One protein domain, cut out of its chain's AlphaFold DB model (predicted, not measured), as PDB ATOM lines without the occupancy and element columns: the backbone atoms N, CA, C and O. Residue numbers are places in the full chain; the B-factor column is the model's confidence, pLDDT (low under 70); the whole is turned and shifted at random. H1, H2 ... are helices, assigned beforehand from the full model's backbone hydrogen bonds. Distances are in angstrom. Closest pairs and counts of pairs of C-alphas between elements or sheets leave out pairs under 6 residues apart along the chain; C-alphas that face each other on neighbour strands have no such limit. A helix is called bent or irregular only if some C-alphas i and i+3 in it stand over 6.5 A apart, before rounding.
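What this domain is: This is residues 2 to 61 and 90 to 148 of the 329 residues of an uncharacterized protein of Microdochium bolleyi (UniProt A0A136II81). Three helices, H2, H6 and H9, lie side by side in a row, running the same way, with H6 in the middle; H3, H4, H7 and H8 cover one side of this row. H1 packs on residues 35 to 39 of H3 and only just touches H2, only at the corner by their link, while H5 touches no helix but is near H4 and H8. The printed part has 119 residues with nine named helices, H1 to H9 in chain order, and no named strand: all helix. It is compact, with a radius of gyration of the C-alphas of 13.3 A and spans of 42 by 31 by 24 A.

How they stand to each other: The hub is H6, residues 90 to 103. It touches H9, residues 132 to 143, at a shallow tilt of 15 degrees, the same way; the closest C-alphas, Ser 92 and Pro 133, are 5.4 A apart. It touches H2, residues 10 to 22, at a shallow 17 degrees, the same way, closest at C-alphas Leu 97 and Lys 14, 5.1 A. H2 and H3, residues 26 to 39, form a helical hairpin at 20 degrees; C-alphas Cys 20 and Ile 29 are closest, 6.2 A. H7, residues 107 to 117, touches H6 with C-alphas Ser 109 and Leu 102 closest, 4.4 A. H4, residues 44 to 51, is about perpendicular to H7 at 78 degrees and touches it, closest at C-alphas Lys 45 and Ser 115, 4.0 A. H8, residues 121 to 129, touches H9, and H9 touches H8 with residues 134 to 138 alone; the closest C-alphas, those of Ala 128 and Ser 135, are 4.2 A apart. H1, residues 2 to 6, touches H3 at C-alphas Pro 2 and Ala 39, the closest, 5.0 A. H5, residues 55 to 61, is close to H8 but not clearly touching, with C-alphas Ile 57 and Gln 123 closest, 7.1 A. Every O i to N i+4 pair is within hydrogen-bond range in the helices other than H4, which has 2 of 4.

Where its parts are: H1 begins at C-alpha 2, (-0.267, 25.808, 67.191), and H9 ends at C-alpha 143, (9.046, 6.418, 88.282). First to last C-alpha, H6 measures 20.0 A, H3 19.9 A, H2 18.2 A, H9 16.1 A and H7 15.2 A. H4 is irregular: C-alphas 45 and 48 are 7.3 A apart.

The domain as a whole: The C-alphas farthest apart, those of Arg 23 and Asn 61, are 44.0 A apart. Residues 62 to 89 are cut out, and C-alphas 61 and 90 across the cut are 22.1 A apart. The links printed whole are tight. The mean pLDDT of the printed part is 89.7; residues 56 to 61 are under 70.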
ATOM      1  N   PRO A   2       0.098  24.547  66.523       77.50
ATOM      2  CA  PRO A   2      -0.267  25.808  67.191       77.50
ATOM      3  C   PRO A   2      -1.775  25.965  67.434       77.50
ATOM      4  O   PRO A   2      -2.195  26.142  68.568       77.50
ATOM      5  N   LYS A   3      -2.605  25.712  66.409       81.31
ATOM      6  CA  LYS A   3      -4.076  25.731  66.534       81.31
ATOM      7  C   LYS A   3      -4.629  24.767  67.598       81.31
ATOM      8  O   LYS A   3      -5.628  25.073  68.230       81.31
ATOM      9  N   LEU A   4      -4.010  23.599  67.801       80.06
ATOM     10  CA  LEU A   4      -4.467  22.620  68.803       80.06
ATOM     11  C   LEU A   4      -4.113  23.051  70.227       80.06
ATOM     12  O   LEU A   4      -4.878  22.775  71.146       80.06
ATOM     13  N   VAL A   5      -2.970  23.721  70.386       81.75
ATOM     14  CA  VAL A   5      -2.511  24.273  71.663       81.75
ATOM     15  C   VAL A   5      -3.352  25.487  72.052       81.75
ATOM     16  O   VAL A   5      -3.855  25.522  73.168       81.75
ATOM     17  N   THR A   6      -3.606  26.413  71.120       80.19
ATOM     18  CA  THR A   6      -4.478  27.583  71.350       80.19
ATOM     19  C   THR A   6      -5.906  27.181  71.722       80.19
ATOM     20  O   THR A   6      -6.542  27.845  72.526       80.19
ATOM     21  N   LEU A   7      -6.411  26.077  71.159       81.38
ATOM     22  CA  LEU A   7      -7.735  25.535  71.485       81.38
ATOM     23  C   LEU A   7      -7.716  24.534  72.657       81.38
ATOM     24  O   LEU A   7      -8.718  23.858  72.886       81.38
ATOM     25  N   SER A   8      -6.574  24.370  73.335       82.12
ATOM     26  CA  SER A   8      -6.365  23.466  74.479       82.12
ATOM     27  C   SER A   8      -6.870  22.030  74.262       82.12
ATOM     28  O   SER A   8      -7.313  21.347  75.187       82.12
ATOM     29  N   ARG A   9      -6.786  21.521  73.026       87.69
ATOM     30  CA  ARG A   9      -7.251  20.173  72.647       87.69
ATOM     31  C   ARG A   9      -6.208  19.103  72.986       87.69
ATOM     32  O   ARG A   9      -5.761  18.353  72.114       87.69
ATOM     33  N   PHE A  10      -5.815  19.016  74.257       91.06
ATOM     34  CA  PHE A  10      -4.722  18.145  74.709       91.06
ATOM     35  C   PHE A  10      -4.988  16.653  74.478       91.06
ATOM     36  O   PHE A  10      -4.050  15.921  74.176       91.06
ATOM     37  N   ASN A  11      -6.248  16.206  74.499       91.56
ATOM     38  CA  ASN A  11      -6.599  14.808  74.214       91.56
ATOM     39  C   ASN A  11      -6.233  14.383  72.784       91.56
ATOM     40  O   ASN A  11      -5.789  13.257  72.567       91.56
ATOM     41  N   VAL A  12      -6.361  15.289  71.808       93.00
ATOM     42  CA  VAL A  12      -5.962  15.016  70.418       93.00
ATOM     43  C   VAL A  12      -4.444  14.890  70.327       93.00
ATOM     44  O   VAL A  12      -3.937  13.962  69.704       93.00
ATOM     45  N   ILE A  13      -3.716  15.790  70.992       93.25
ATOM     46  CA  ILE A  13      -2.249  15.767  71.033       93.25
ATOM     47  C   ILE A  13      -1.754  14.483  71.715       93.25
ATOM     48  O   ILE A  13      -0.872  13.811  71.185       93.25
ATOM     49  N   LYS A  14      -2.369  14.097  72.837       94.56
ATOM     50  CA  LYS A  14      -2.096  12.839  73.542       94.56
ATOM     51  C   LYS A  14      -2.284  11.635  72.619       94.56
ATOM     52  O   LYS A  14      -1.369  10.830  72.482       94.56
ATOM     53  N   ALA A  15      -3.425  11.553  71.933       95.00
ATOM     54  CA  ALA A  15      -3.713  10.456  71.012       95.00
ATOM     55  C   ALA A  15      -2.706  10.377  69.849       95.00
ATOM     56  O   ALA A  15      -2.384   9.280  69.392       95.00
ATOM     57  N   LEU A  16      -2.188  11.515  69.369       93.56
ATOM     58  CA  LEU A  16      -1.122  11.533  68.362       93.56
ATOM     59  C   LEU A  16       0.173  10.919  68.908       93.56
ATOM     60  O   LEU A  16       0.722  10.031  68.262       93.56
ATOM     61  N   PHE A  17       0.615  11.317  70.106       95.00
ATOM     62  CA  PHE A  17       1.792  10.719  70.749       95.00
ATOM     63  C   PHE A  17       1.630   9.209  70.958       95.00
ATOM     64  O   PHE A  17       2.531   8.448  70.614       95.00
ATOM     65  N   GLU A  18       0.473   8.764  71.451       94.75
ATOM     66  CA  GLU A  18       0.196   7.339  71.680       94.75
ATOM     67  C   GLU A  18       0.214   6.532  70.380       94.75
ATOM     68  O   GLU A  18       0.800   5.453  70.326       94.75
ATOM     69  N   ARG A  19      -0.373   7.062  69.300       94.38
ATOM     70  CA  ARG A  19      -0.375   6.396  67.989       94.38
ATOM     71  C   ARG A  19       1.009   6.360  67.355       94.38
ATOM     72  O   ARG A  19       1.374   5.336  66.781       94.38
ATOM     73  N   CYS A  20       1.775   7.448  67.445       92.88
ATOM     74  CA  CYS A  20       3.151   7.471  66.958       92.88
ATOM     75  C   CYS A  20       4.022   6.478  67.740       92.88
ATOM     76  O   CYS A  20       4.779   5.729  67.127       92.88
ATOM     77  N   GLN A  21       3.846   6.397  69.062       92.81
ATOM     78  CA  GLN A  21       4.537   5.416  69.898       92.81
ATOM     79  C   GLN A  21       4.139   3.979  69.543       92.81
ATOM     80  O   GLN A  21       5.012   3.137  69.356       92.81
ATOM     81  N   ALA A  22       2.845   3.691  69.375       93.38
ATOM     82  CA  ALA A  22       2.368   2.361  68.987       93.38
ATOM     83  C   ALA A  22       2.923   1.901  67.626       93.38
ATOM     84  O   ALA A  22       3.125   0.710  67.408       93.38
ATOM     85  N   ARG A  23       3.201   2.847  66.721       94.31
ATOM     86  CA  ARG A  23       3.790   2.593  65.397       94.31
ATOM     87  C   ARG A  23       5.319   2.651  65.375       94.31
ATOM     88  O   ARG A  23       5.892   2.493  64.305       94.31
ATOM     89  N   GLN A  24       5.972   2.903  66.514       89.38
ATOM     90  CA  GLN A  24       7.428   3.103  66.607       89.38
ATOM     91  C   GLN A  24       7.950   4.218  65.674       89.38
ATOM     92  O   GLN A  24       9.087   4.198  65.202       89.38
ATOM     93  N   ALA A  25       7.112   5.228  65.433       91.88
ATOM     94  CA  ALA A  25       7.354   6.350  64.532       91.88
ATOM     95  C   ALA A  25       8.238   7.417  65.215       91.88
ATOM     96  O   ALA A  25       7.787   8.498  65.601       91.88
ATOM     97  N   SER A  26       9.501   7.066  65.483       88.56
ATOM     98  CA  SER A  26      10.398   7.865  66.336       88.56
ATOM     99  C   SER A  26      10.766   9.236  65.753       88.56
ATOM    100  O   SER A  26      11.011  10.178  66.511       88.56
ATOM    101  N   ALA A  27      10.778   9.380  64.424       90.94
ATOM    102  CA  ALA A  27      11.026  10.654  63.752       90.94
ATOM    103  C   ALA A  27       9.844  11.617  63.941       90.94
ATOM    104  O   ALA A  27      10.027  12.787  64.280       90.94
ATOM    105  N   GLU A  28       8.627  11.098  63.819       92.75
ATOM    106  CA  GLU A  28       7.371  11.816  63.989       92.75
ATOM    107  C   GLU A  28       7.179  12.242  65.440       92.75
ATOM    108  O   GLU A  28       6.779  13.376  65.687       92.75
ATOM    109  N   ILE A  29       7.532  11.387  66.408       92.44
ATOM    110  CA  ILE A  29       7.528  11.744  67.836       92.44
ATOM    111  C   ILE A  29       8.443  12.945  68.085       92.44
ATOM    112  O   ILE A  29       8.042  13.898  68.753       92.44
ATOM    113  N   LYS A  30       9.661  12.932  67.529       92.31
ATOM    114  CA  LYS A  30      10.607  14.050  67.667       92.31
ATOM    115  C   LYS A  30      10.055  15.326  67.033       92.31
ATOM    116  O   LYS A  30      10.081  16.374  67.677       92.31
ATOM    117  N   ALA A  31       9.522  15.239  65.815       93.69
ATOM    118  CA  ALA A  31       8.918  16.375  65.125       93.69
ATOM    119  C   ALA A  31       7.713  16.942  65.897       93.69
ATOM    120  O   ALA A  31       7.586  18.158  66.044       93.69
ATOM    121  N   LEU A  32       6.866  16.071  66.455       93.38
ATOM    122  CA  LEU A  32       5.700  16.448  67.253       93.38
ATOM    123  C   LEU A  32       6.108  17.162  68.546       93.38
ATOM    124  O   LEU A  32       5.530  18.196  68.884       93.38
ATOM    125  N   THR A  33       7.135  16.657  69.234       92.75
ATOM    126  CA  THR A  33       7.708  17.286  70.431       92.75
ATOM    127  C   THR A  33       8.280  18.666  70.116       92.75
ATOM    128  O   THR A  33       7.979  19.619  70.832       92.75
ATOM    129  N   GLN A  34       9.041  18.815  69.028       93.12
ATOM    130  CA  GLN A  34       9.569  20.122  68.614       93.12
ATOM    131  C   GLN A  34       8.451  21.103  68.255       93.12
ATOM    132  O   GLN A  34       8.461  22.243  68.713       93.12
ATOM    133  N   ALA A  35       7.440  20.654  67.511       92.31
ATOM    134  CA  ALA A  35       6.295  21.484  67.158       92.31
ATOM    135  C   ALA A  35       5.462  21.901  68.387       92.31
ATOM    136  O   ALA A  35       4.879  22.985  68.393       92.31
ATOM    137  N   LEU A  36       5.404  21.064  69.431       92.25
ATOM    138  CA  LEU A  36       4.773  21.414  70.705       92.25
ATOM    139  C   LEU A  36       5.595  22.459  71.471       92.25
ATOM    140  O   LEU A  36       5.029  23.441  71.941       92.25
ATOM    141  N   ILE A  37       6.917  22.283  71.554       91.94
ATOM    142  CA  ILE A  37       7.830  23.252  72.180       91.94
ATOM    143  C   ILE A  37       7.719  24.614  71.485       91.94
ATOM    144  O   ILE A  37       7.544  25.635  72.146       91.94
ATOM    145  N   GLN A  38       7.743  24.635  70.151       91.62
ATOM    146  CA  GLN A  38       7.573  25.856  69.360       91.62
ATOM    147  C   GLN A  38       6.217  26.524  69.613       91.62
ATOM    148  O   GLN A  38       6.162  27.738  69.786       91.62
ATOM    149  N   ALA A  39       5.132  25.748  69.712       87.50
ATOM    150  CA  ALA A  39       3.804  26.284  70.019       87.50
ATOM    151  C   ALA A  39       3.718  26.950  71.405       87.50
ATOM    152  O   ALA A  39       2.857  27.799  71.612       87.50
ATOM    153  N   TYR A  40       4.618  26.604  72.331       86.25
ATOM    154  CA  TYR A  40       4.720  27.217  73.656       86.25
ATOM    155  C   TYR A  40       5.814  28.291  73.774       86.25
ATOM    156  O   TYR A  40       6.128  28.718  74.886       86.25
ATOM    157  N   GLY A  41       6.346  28.781  72.649       83.56
ATOM    158  CA  GLY A  41       7.341  29.859  72.614       83.56
ATOM    159  C   GLY A  41       8.791  29.378  72.561       83.56
ATOM    160  O   GLY A  41       9.698  30.143  72.865       83.56
ATOM    161  N   GLY A  42       9.031  28.114  72.204       85.94
ATOM    162  CA  GLY A  42      10.377  27.572  71.995       85.94
ATOM    163  C   GLY A  42      11.104  27.130  73.269       85.94
ATOM    164  O   GLY A  42      12.108  26.425  73.176       85.94
ATOM    165  N   ASP A  43      10.590  27.473  74.454       88.19
ATOM    166  CA  ASP A  43      11.210  27.104  75.726       88.19
ATOM    167  C   ASP A  43      10.605  25.823  76.320       88.19
ATOM    168  O   ASP A  43       9.437  25.782  76.724       88.19
ATOM    169  N   LYS A  44      11.448  24.788  76.449       90.12
ATOM    170  CA  LYS A  44      11.120  23.518  77.114       90.12
ATOM    171  C   LYS A  44      10.671  23.738  78.559       90.12
ATOM    172  O   LYS A  44       9.817  22.999  79.036       90.12
ATOM    173  N   LYS A  45      11.217  24.745  79.247       91.50
ATOM    174  CA  LYS A  45      10.927  25.026  80.661       91.50
ATOM    175  C   LYS A  45       9.461  25.388  80.887       91.50
ATOM    176  O   LYS A  45       8.864  24.974  81.875       91.50
ATOM    177  N   SER A  46       8.845  26.060  79.915       89.00
ATOM    178  CA  SER A  46       7.464  26.541  80.008       89.00
ATOM    179  C   SER A  46       6.381  25.474  79.776       89.00
ATOM    180  O   SER A  46       5.205  25.746  80.009       89.00
ATOM    181  N   LEU A  47       6.745  24.255  79.358       90.31
ATOM    182  CA  LEU A  47       5.784  23.215  78.963       90.31
ATOM    183  C   LEU A  47       4.829  22.798  80.091       90.31
ATOM    184  O   LEU A  47       3.616  22.902  79.940       90.31
ATOM    185  N   VAL A  48       5.350  22.305  81.213       92.50
ATOM    186  CA  VAL A  48       4.559  21.821  82.356       92.50
ATOM    187  C   VAL A  48       3.798  22.950  83.049       92.50
ATOM    188  O   VAL A  48       2.609  22.740  83.306       92.50
ATOM    189  N   PRO A  49       4.386  24.145  83.287       91.75
ATOM    190  CA  PRO A  49       3.629  25.293  83.775       91.75
ATOM    191  C   PRO A  49       2.381  25.594  82.945       91.75
ATOM    192  O   PRO A  49       1.303  25.754  83.513       91.75
ATOM    193  N   LYS A  50       2.498  25.587  81.611       89.38
ATOM    194  CA  LYS A  50       1.383  25.884  80.703       89.38
ATOM    195  C   LYS A  50       0.388  24.733  80.593       89.38
ATOM    196  O   LYS A  50      -0.816  24.950  80.665       89.38
ATOM    197  N   LEU A  51       0.867  23.493  80.482       88.75
ATOM    198  CA  LEU A  51       0.007  22.307  80.393       88.75
ATOM    199  C   LEU A  51      -0.840  22.112  81.657       88.75
ATOM    200  O   LEU A  51      -2.023  21.787  81.573       88.75
ATOM    201  N   CYS A  52      -0.245  22.332  82.830       90.06
ATOM    202  CA  CYS A  52      -0.915  22.150  84.118       90.06
ATOM    203  C   CYS A  52      -1.493  23.459  84.685       90.06
ATOM    204  O   CYS A  52      -1.970  23.459  85.815       90.06
ATOM    205  N   HIS A  53      -1.468  24.555  83.913       87.19
ATOM    206  CA  HIS A  53      -1.943  25.890  84.301       87.19
ATOM    207  C   HIS A  53      -1.423  26.361  85.677       87.19
ATOM    208  O   HIS A  53      -2.185  26.864  86.508       87.19
ATOM    209  N   LEU A  54      -0.118  26.182  85.916       81.50
ATOM    210  CA  LEU A  54       0.587  26.593  87.140       81.50
ATOM    211  C   LEU A  54       1.015  28.075  87.120       81.50
ATOM    212  O   LEU A  54       1.610  28.554  88.086       81.50
ATOM    213  N   GLU A  55       0.768  28.793  86.022       75.44
ATOM    214  CA  GLU A  55       1.150  30.204  85.854       75.44
ATOM    215  C   GLU A  55       0.360  31.131  86.796       75.44
ATOM    216  O   GLU A  55       0.933  32.045  87.384       75.44
ATOM    217  N   ASP A  56      -0.913  30.828  87.058       65.75
ATOM    218  CA  ASP A  56      -1.763  31.599  87.975       65.75
ATOM    219  C   ASP A  56      -1.280  31.574  89.431       65.75
ATOM    220  O   ASP A  56      -1.614  32.460  90.211       65.75
ATOM    221  N   ILE A  57      -0.505  30.561  89.820       63.44
ATOM    222  CA  ILE A  57       0.057  30.462  91.176       63.44
ATOM    223  C   ILE A  57       1.187  31.476  91.338       63.44
ATOM    224  O   ILE A  57       1.330  32.080  92.396       63.44
ATOM    225  N   LYS A  58       1.961  31.695  90.269       58.28
ATOM    226  CA  LYS A  58       3.004  32.717  90.249       58.28
ATOM    227  C   LYS A  58       2.383  34.111  90.391       58.28
ATOM    228  O   LYS A  58       2.808  34.868  91.253       58.28
ATOM    229  N   ALA A  59       1.308  34.384  89.646       56.50
ATOM    230  CA  ALA A  59       0.580  35.653  89.729       56.50
ATOM    231  C   ALA A  59      -0.003  35.927  91.132       56.50
ATOM    232  O   ALA A  59       0.098  37.043  91.630       56.50
ATOM    233  N   LYS A  60      -0.548  34.905  91.806       56.88
ATOM    234  CA  LYS A  60      -1.103  35.046  93.167       56.88
ATOM    235  C   LYS A  60      -0.051  35.304  94.248       56.88
ATOM    236  O   LYS A  60      -0.360  35.967  95.233       56.88
ATOM    237  N   ASN A  61       1.163  34.777  94.093       54.28
ATOM    238  CA  ASN A  61       2.243  35.014  95.053       54.28
ATOM    239  C   ASN A  61       2.870  36.407  94.879       54.28
ATOM    240  O   ASN A  61       3.215  37.036  95.877       54.28
ATOM    241  N   LEU A  90      -9.252  21.025  81.802       89.56
ATOM    242  CA  LEU A  90      -8.052  21.388  81.044       89.56
ATOM    243  C   LEU A  90      -6.764  20.967  81.757       89.56
ATOM    244  O   LEU A  90      -5.892  20.373  81.123       89.56
ATOM    245  N   VAL A  91      -6.662  21.209  83.067       91.19
ATOM    246  CA  VAL A  91      -5.526  20.776  83.896       91.19
ATOM    247  C   VAL A  91      -5.413  19.252  83.903       91.19
ATOM    248  O   VAL A  91      -4.313  18.722  83.752       91.19
ATOM    249  N   SER A  92      -6.533  18.532  84.008       92.31
ATOM    250  CA  SER A  92      -6.550  17.068  83.918       92.31
ATOM    251  C   SER A  92      -6.047  16.575  82.557       92.31
ATOM    252  O   SER A  92      -5.142  15.742  82.498       92.31
ATOM    253  N   HIS A  93      -6.560  17.126  81.453       93.50
ATOM    254  CA  HIS A  93      -6.126  16.755  80.104       93.50
ATOM    255  C   HIS A  93      -4.648  17.088  79.849       93.50
ATOM    256  O   HIS A  93      -3.928  16.281  79.258       93.50
ATOM    257  N   GLY A  94      -4.178  18.245  80.323       93.94
ATOM    258  CA  GLY A  94      -2.774  18.644  80.238       93.94
ATOM    259  C   GLY A  94      -1.860  17.737  81.064       93.94
ATOM    260  O   GLY A  94      -0.807  17.321  80.581       93.94
ATOM    261  N   SER A  95      -2.302  17.336  82.259       95.12
ATOM    262  CA  SER A  95      -1.588  16.390  83.128       95.12
ATOM    263  C   SER A  95      -1.482  14.997  82.503       95.12
ATOM    264  O   SER A  95      -0.419  14.372  82.531       95.12
ATOM    265  N   HIS A  96      -2.555  14.510  81.871       96.00
ATOM    266  CA  HIS A  96      -2.520  13.250  81.128       96.00
ATOM    267  C   HIS A  96      -1.563  13.321  79.937       96.00
ATOM    268  O   HIS A  96      -0.784  12.391  79.736       96.00
ATOM    269  N   LEU A  97      -1.561  14.424  79.182       95.88
ATOM    270  CA  LEU A  97      -0.602  14.627  78.095       95.88
ATOM    271  C   LEU A  97       0.847  14.626  78.611       95.88
ATOM    272  O   LEU A  97       1.682  13.913  78.056       95.88
ATOM    273  N   ALA A  98       1.140  15.357  79.691       95.94
ATOM    274  CA  ALA A  98       2.471  15.380  80.301       95.94
ATOM    275  C   ALA A  98       2.914  13.982  80.770       95.94
ATOM    276  O   ALA A  98       4.055  13.580  80.542       95.94
ATOM    277  N   THR A  99       1.996  13.207  81.354       96.00
ATOM    278  CA  THR A  99       2.243  11.819  81.778       96.00
ATOM    279  C   THR A  99       2.534  10.905  80.585       96.00
ATOM    280  O   THR A  99       3.506  10.150  80.607       96.00
ATOM    281  N   THR A 100       1.746  10.991  79.508       96.19
ATOM    282  CA  THR A 100       1.998  10.237  78.271       96.19
ATOM    283  C   THR A 100       3.364  10.587  77.691       96.19
ATOM    284  O   THR A 100       4.131   9.694  77.341       96.19
ATOM    285  N   MET A 101       3.718  11.871  77.649       95.25
ATOM    286  CA  MET A 101       5.028  12.315  77.175       95.25
ATOM    287  C   MET A 101       6.186  11.798  78.050       95.25
ATOM    288  O   MET A 101       7.216  11.416  77.504       95.25
ATOM    289  N   LEU A 102       6.013  11.714  79.375       94.25
ATOM    290  CA  LEU A 102       6.986  11.092  80.289       94.25
ATOM    291  C   LEU A 102       7.140   9.582  80.070       94.25
ATOM    292  O   LEU A 102       8.206   9.040  80.347       94.25
ATOM    293  N   SER A 103       6.096   8.894  79.605       92.75
ATOM    294  CA  SER A 103       6.149   7.451  79.341       92.75
ATOM    295  C   SER A 103       6.899   7.090  78.054       92.75
ATOM    296  O   SER A 103       7.308   5.942  77.895       92.75
ATOM    297  N   ILE A 104       7.092   8.057  77.149       92.50
ATOM    298  CA  ILE A 104       7.765   7.873  75.860       92.50
ATOM    299  C   ILE A 104       9.257   8.193  76.030       92.50
ATOM    300  O   ILE A 104       9.598   9.367  76.207       92.50
ATOM    301  N   PRO A 105      10.159   7.195  75.957       86.94
ATOM    302  CA  PRO A 105      11.583   7.421  76.169       86.94
ATOM    303  C   PRO A 105      12.203   8.358  75.126       86.94
ATOM    304  O   PRO A 105      11.832   8.353  73.951       86.94
ATOM    305  N   GLY A 106      13.215   9.115  75.551       87.88
ATOM    306  CA  GLY A 106      14.048   9.940  74.681       87.88
ATOM    307  C   GLY A 106      13.706  11.434  74.753       87.88
ATOM    308  O   GLY A 106      13.337  11.930  75.819       87.88
ATOM    309  N   PRO A 107      13.795  12.182  73.633       88.62
ATOM    310  CA  PRO A 107      13.701  13.647  73.657       88.62
ATOM    311  C   PRO A 107      12.381  14.195  74.213       88.62
ATOM    312  O   PRO A 107      12.335  15.315  74.721       88.62
ATOM    313  N   THR A 108      11.303  13.416  74.103       91.94
ATOM    314  CA  THR A 108       9.968  13.767  74.601       91.94
ATOM    315  C   THR A 108       9.919  13.753  76.126       91.94
ATOM    316  O   THR A 108       9.508  14.751  76.723       91.94
ATOM    317  N   SER A 109      10.395  12.678  76.763       93.19
ATOM    318  CA  SER A 109      10.500  12.613  78.221       93.19
ATOM    319  C   SER A 109      11.499  13.637  78.753       93.19
ATOM    320  O   SER A 109      11.196  14.310  79.735       93.19
ATOM    321  N   ASP A 110      12.639  13.830  78.077       92.50
ATOM    322  CA  ASP A 110      13.659  14.807  78.485       92.50
ATOM    323  C   ASP A 110      13.109  16.246  78.487       92.50
ATOM    324  O   ASP A 110      13.427  17.038  79.379       92.50
ATOM    325  N   ALA A 111      12.254  16.600  77.520       93.56
ATOM    326  CA  ALA A 111      11.625  17.920  77.463       93.56
ATOM    327  C   ALA A 111      10.707  18.173  78.671       93.56
ATOM    328  O   ALA A 111      10.788  19.237  79.289       93.56
ATOM    329  N   ILE A 112       9.886  17.188  79.051       95.81
ATOM    330  CA  ILE A 112       9.020  17.301  80.232       95.81
ATOM    331  C   ILE A 112       9.842  17.292  81.521       95.81
ATOM    332  O   ILE A 112       9.601  18.120  82.393       95.81
ATOM    333  N   GLN A 113      10.853  16.428  81.635       95.00
ATOM    334  CA  GLN A 113      11.749  16.399  82.795       95.00
ATOM    335  C   GLN A 113      12.475  17.740  82.981       95.00
ATOM    336  O   GLN A 113      12.532  18.262  84.092       95.00
ATOM    337  N   THR A 114      12.953  18.352  81.893       94.94
ATOM    338  CA  THR A 114      13.556  19.696  81.918       94.94
ATOM    339  C   THR A 114      12.566  20.743  82.427       94.94
ATOM    340  O   THR A 114      12.931  21.605  83.223       94.94
ATOM    341  N   SER A 115      11.304  20.656  82.002       95.44
ATOM    342  CA  SER A 115      10.252  21.555  82.470       95.44
ATOM    343  C   SER A 115       9.942  21.380  83.954       95.44
ATOM    344  O   SER A 115       9.873  22.373  84.673       95.44
ATOM    345  N   ILE A 116       9.847  20.139  84.442       95.62
ATOM    346  CA  ILE A 116       9.630  19.849  85.867       95.62
ATOM    347  C   ILE A 116      10.780  20.401  86.719       95.62
ATOM    348  O   ILE A 116      10.527  20.980  87.769       95.62
ATOM    349  N   LEU A 117      12.031  20.286  86.262       95.12
ATOM    350  CA  LEU A 117      13.189  20.839  86.982       95.12
ATOM    351  C   LEU A 117      13.237  22.364  87.021       95.12
ATOM    352  O   LEU A 117      13.915  22.922  87.876       95.12
ATOM    353  N   SER A 118      12.560  23.035  86.091       94.44
ATOM    354  CA  SER A 118      12.479  24.496  86.082       94.44
ATOM    355  C   SER A 118      11.391  25.056  86.999       94.44
ATOM    356  O   SER A 118      11.312  26.272  87.163       94.44
ATOM    357  N   LEU A 119      10.553  24.194  87.585       94.00
ATOM    358  CA  LEU A 119       9.513  24.608  88.522       94.00
ATOM    359  C   LEU A 119      10.131  25.093  89.836       94.00
ATOM    360  O   LEU A 119      11.082  24.506  90.352       94.00
ATOM    361  N   SER A 120       9.537  26.138  90.412       93.19
ATOM    362  CA  SER A 120       9.818  26.527  91.799       93.19
ATOM    363  C   SER A 120       9.315  25.467  92.788       93.19
ATOM    364  O   SER A 120       8.431  24.669  92.460       93.19
ATOM    365  N   ALA A 121       9.834  25.482  94.022       93.00
ATOM    366  CA  ALA A 121       9.389  24.568  95.077       93.00
ATOM    367  C   ALA A 121       7.872  24.670  95.333       93.00
ATOM    368  O   ALA A 121       7.205  23.646  95.459       93.00
ATOM    369  N   GLU A 122       7.311  25.883  95.295       91.88
ATOM    370  CA  GLU A 122       5.869  26.119  95.454       91.88
ATOM    371  C   GLU A 122       5.043  25.566  94.287       91.88
ATOM    372  O   GLU A 122       4.023  24.909  94.494       91.88
ATOM    373  N   GLN A 123       5.497  25.757  93.044       93.50
ATOM    374  CA  GLN A 123       4.815  25.178  91.881       93.50
ATOM    375  C   GLN A 123       4.870  23.652  91.893       93.50
ATOM    376  O   GLN A 123       3.896  22.999  91.518       93.50
ATOM    377  N   LEU A 124       5.993  23.079  92.326       95.12
ATOM    378  CA  LEU A 124       6.150  21.637  92.448       95.12
ATOM    379  C   LEU A 124       5.270  21.072  93.572       95.12
ATOM    380  O   LEU A 124       4.641  20.032  93.374       95.12
ATOM    381  N   TYR A 125       5.170  21.770  94.707       95.00
ATOM    382  CA  TYR A 125       4.251  21.422  95.790       95.00
ATOM    383  C   TYR A 125       2.798  21.452  95.306       95.00
ATOM    384  O   TYR A 125       2.084  20.466  95.467       95.00
ATOM    385  N   HIS A 126       2.377  22.520  94.622       93.75
ATOM    386  CA  HIS A 126       1.024  22.609  94.069       93.75
ATOM    387  C   HIS A 126       0.754  21.520  93.023       93.75
ATOM    388  O   HIS A 126      -0.320  20.918  93.008       93.75
ATOM    389  N   LEU A 127       1.721  21.218  92.150       94.50
ATOM    390  CA  LEU A 127       1.597  20.113  91.200       94.50
ATOM    391  C   LEU A 127       1.395  18.776  91.941       94.50
ATOM    392  O   LEU A 127       0.561  17.973  91.528       94.50
ATOM    393  N   ALA A 128       2.093  18.566  93.061       95.06
ATOM    394  CA  ALA A 128       1.989  17.366  93.885       95.06
ATOM    395  C   ALA A 128       0.682  17.262  94.699       95.06
ATOM    396  O   ALA A 128       0.252  16.141  94.969       95.06
ATOM    397  N   SER A 129       0.048  18.381  95.074       93.62
ATOM    398  CA  SER A 129      -1.087  18.404  96.016       93.62
ATOM    399  C   SER A 129      -2.451  18.750  95.402       93.62
ATOM    400  O   SER A 129      -3.474  18.338  95.948       93.62
ATOM    401  N   SER A 130      -2.493  19.475  94.280       91.75
ATOM    402  CA  SER A 130      -3.717  20.126  93.781       91.75
ATOM    403  C   SER A 130      -4.806  19.172  93.281       91.75
ATOM    404  O   SER A 130      -5.987  19.429  93.497       91.75
ATOM    405  N   SER A 131      -4.443  18.095  92.580       92.31
ATOM    406  CA  SER A 131      -5.412  17.147  92.016       92.31
ATOM    407  C   SER A 131      -4.792  15.775  91.728       92.31
ATOM    408  O   SER A 131      -3.570  15.619  91.621       92.31
ATOM    409  N   GLY A 132      -5.639  14.762  91.548       92.81
ATOM    410  CA  GLY A 132      -5.216  13.410  91.177       92.81
ATOM    411  C   GLY A 132      -4.362  13.373  89.899       92.81
ATOM    412  O   GLY A 132      -3.274  12.801  89.925       92.81
ATOM    413  N   PRO A 133      -4.780  14.015  88.790       94.50
ATOM    414  CA  PRO A 133      -3.976  14.064  87.570       94.50
ATOM    415  C   PRO A 133      -2.626  14.771  87.746       94.50
ATOM    416  O   PRO A 133      -1.619  14.273  87.247       94.50
ATOM    417  N   THR A 134      -2.566  15.890  88.476       94.56
ATOM    418  CA  THR A 134      -1.311  16.643  88.655       94.56
ATOM    419  C   THR A 134      -0.322  15.901  89.557       94.56
ATOM    420  O   THR A 134       0.852  15.766  89.208       94.56
ATOM    421  N   SER A 135      -0.796  15.318  90.662       95.12
ATOM    422  CA  SER A 135       0.031  14.475  91.543       95.12
ATOM    423  C   SER A 135       0.547  13.227  90.818       95.12
ATOM    424  O   SER A 135       1.666  12.756  91.062       95.12
ATOM    425  N   HIS A 136      -0.235  12.714  89.861       96.06
ATOM    426  CA  HIS A 136       0.182  11.624  88.995       96.06
ATOM    427  C   HIS A 136       1.330  12.023  88.061       96.06
ATOM    428  O   HIS A 136       2.216  11.198  87.858       96.06
ATOM    429  N   VAL A 137       1.401  13.271  87.579       96.81
ATOM    430  CA  VAL A 137       2.559  13.763  86.802       96.81
ATOM    431  C   VAL A 137       3.844  13.654  87.623       96.81
ATOM    432  O   VAL A 137       4.832  13.108  87.135       96.81
ATOM    433  N   VAL A 138       3.833  14.103  88.885       96.44
ATOM    434  CA  VAL A 138       5.007  14.014  89.781       96.44
ATOM    435  C   VAL A 138       5.356  12.555  90.074       96.44
ATOM    436  O   VAL A 138       6.514  12.149  89.991       96.44
ATOM    437  N   THR A 139       4.346  11.735  90.360       95.38
ATOM    438  CA  THR A 139       4.523  10.303  90.634       95.38
ATOM    439  C   THR A 139       5.096   9.556  89.425       95.38
ATOM    440  O   THR A 139       5.984   8.717  89.577       95.38
ATOM    441  N   ALA A 140       4.603   9.850  88.220       94.62
ATOM    442  CA  ALA A 140       5.099   9.290  86.970       94.62
ATOM    443  C   ALA A 140       6.527   9.764  86.695       94.62
ATOM    444  O   ALA A 140       7.385   8.940  86.400       94.62
ATOM    445  N   ALA A 141       6.815  11.052  86.894       94.62
ATOM    446  CA  ALA A 141       8.154  11.611  86.747       94.62
ATOM    447  C   ALA A 141       9.178  10.911  87.654       94.62
ATOM    448  O   ALA A 141      10.252  10.535  87.186       94.62
ATOM    449  N   LEU A 142       8.832  10.669  88.923       92.44
ATOM    450  CA  LEU A 142       9.683   9.908  89.838       92.44
ATOM    451  C   LEU A 142       9.937   8.487  89.310       92.44
ATOM    452  O   LEU A 142      11.076   8.041  89.285       92.44
ATOM    453  N   LYS A 143       8.914   7.794  88.801       89.50
ATOM    454  CA  LYS A 143       9.046   6.418  88.282       89.50
ATOM    455  C   LYS A 143       9.769   6.322  86.931       89.50
ATOM    456  O   LYS A 143      10.333   5.268  86.613       89.50
ATOM    457  N   THR A 144       9.747   7.383  86.131       89.56
ATOM    458  CA  THR A 144      10.378   7.436  84.809       89.56
ATOM    459  C   THR A 144      11.897   7.567  84.934       89.56
ATOM    460  O   THR A 144      12.418   8.359  85.717       89.56
ATOM    461  N   ALA A 145      12.630   6.784  84.136       85.75
ATOM    462  CA  ALA A 145      14.080   6.915  84.014       85.75
ATOM    463  C   ALA A 145      14.463   8.284  83.436       85.75
ATOM    464  O   ALA A 145      13.870   8.744  82.463       85.75
ATOM    465  N   SER A 146      15.469   8.921  84.024       85.56
ATOM    466  CA  SER A 146      15.972  10.215  83.577       85.56
ATOM    467  C   SER A 146      17.397  10.080  83.060       85.56
ATOM    468  O   SER A 146      18.235   9.411  83.667       85.56
ATOM    469  N   SER A 147      17.688  10.744  81.944       83.56
ATOM    470  CA  SER A 147      19.061  10.935  81.461       83.56
ATOM    471  C   SER A 147      19.883  11.770  82.455       83.56
ATOM    472  O   SER A 147      21.073  11.532  82.668       83.56
ATOM    473  N   ASN A 148      19.226  12.710  83.139       87.38
ATOM    474  CA  ASN A 148      19.813  13.546  84.173       87.38
ATOM    475  C   ASN A 148      19.809  12.832  85.540       87.38
ATOM    476  O   ASN A 148      18.757  12.644  86.156       87.38
TER     477      ASN A 148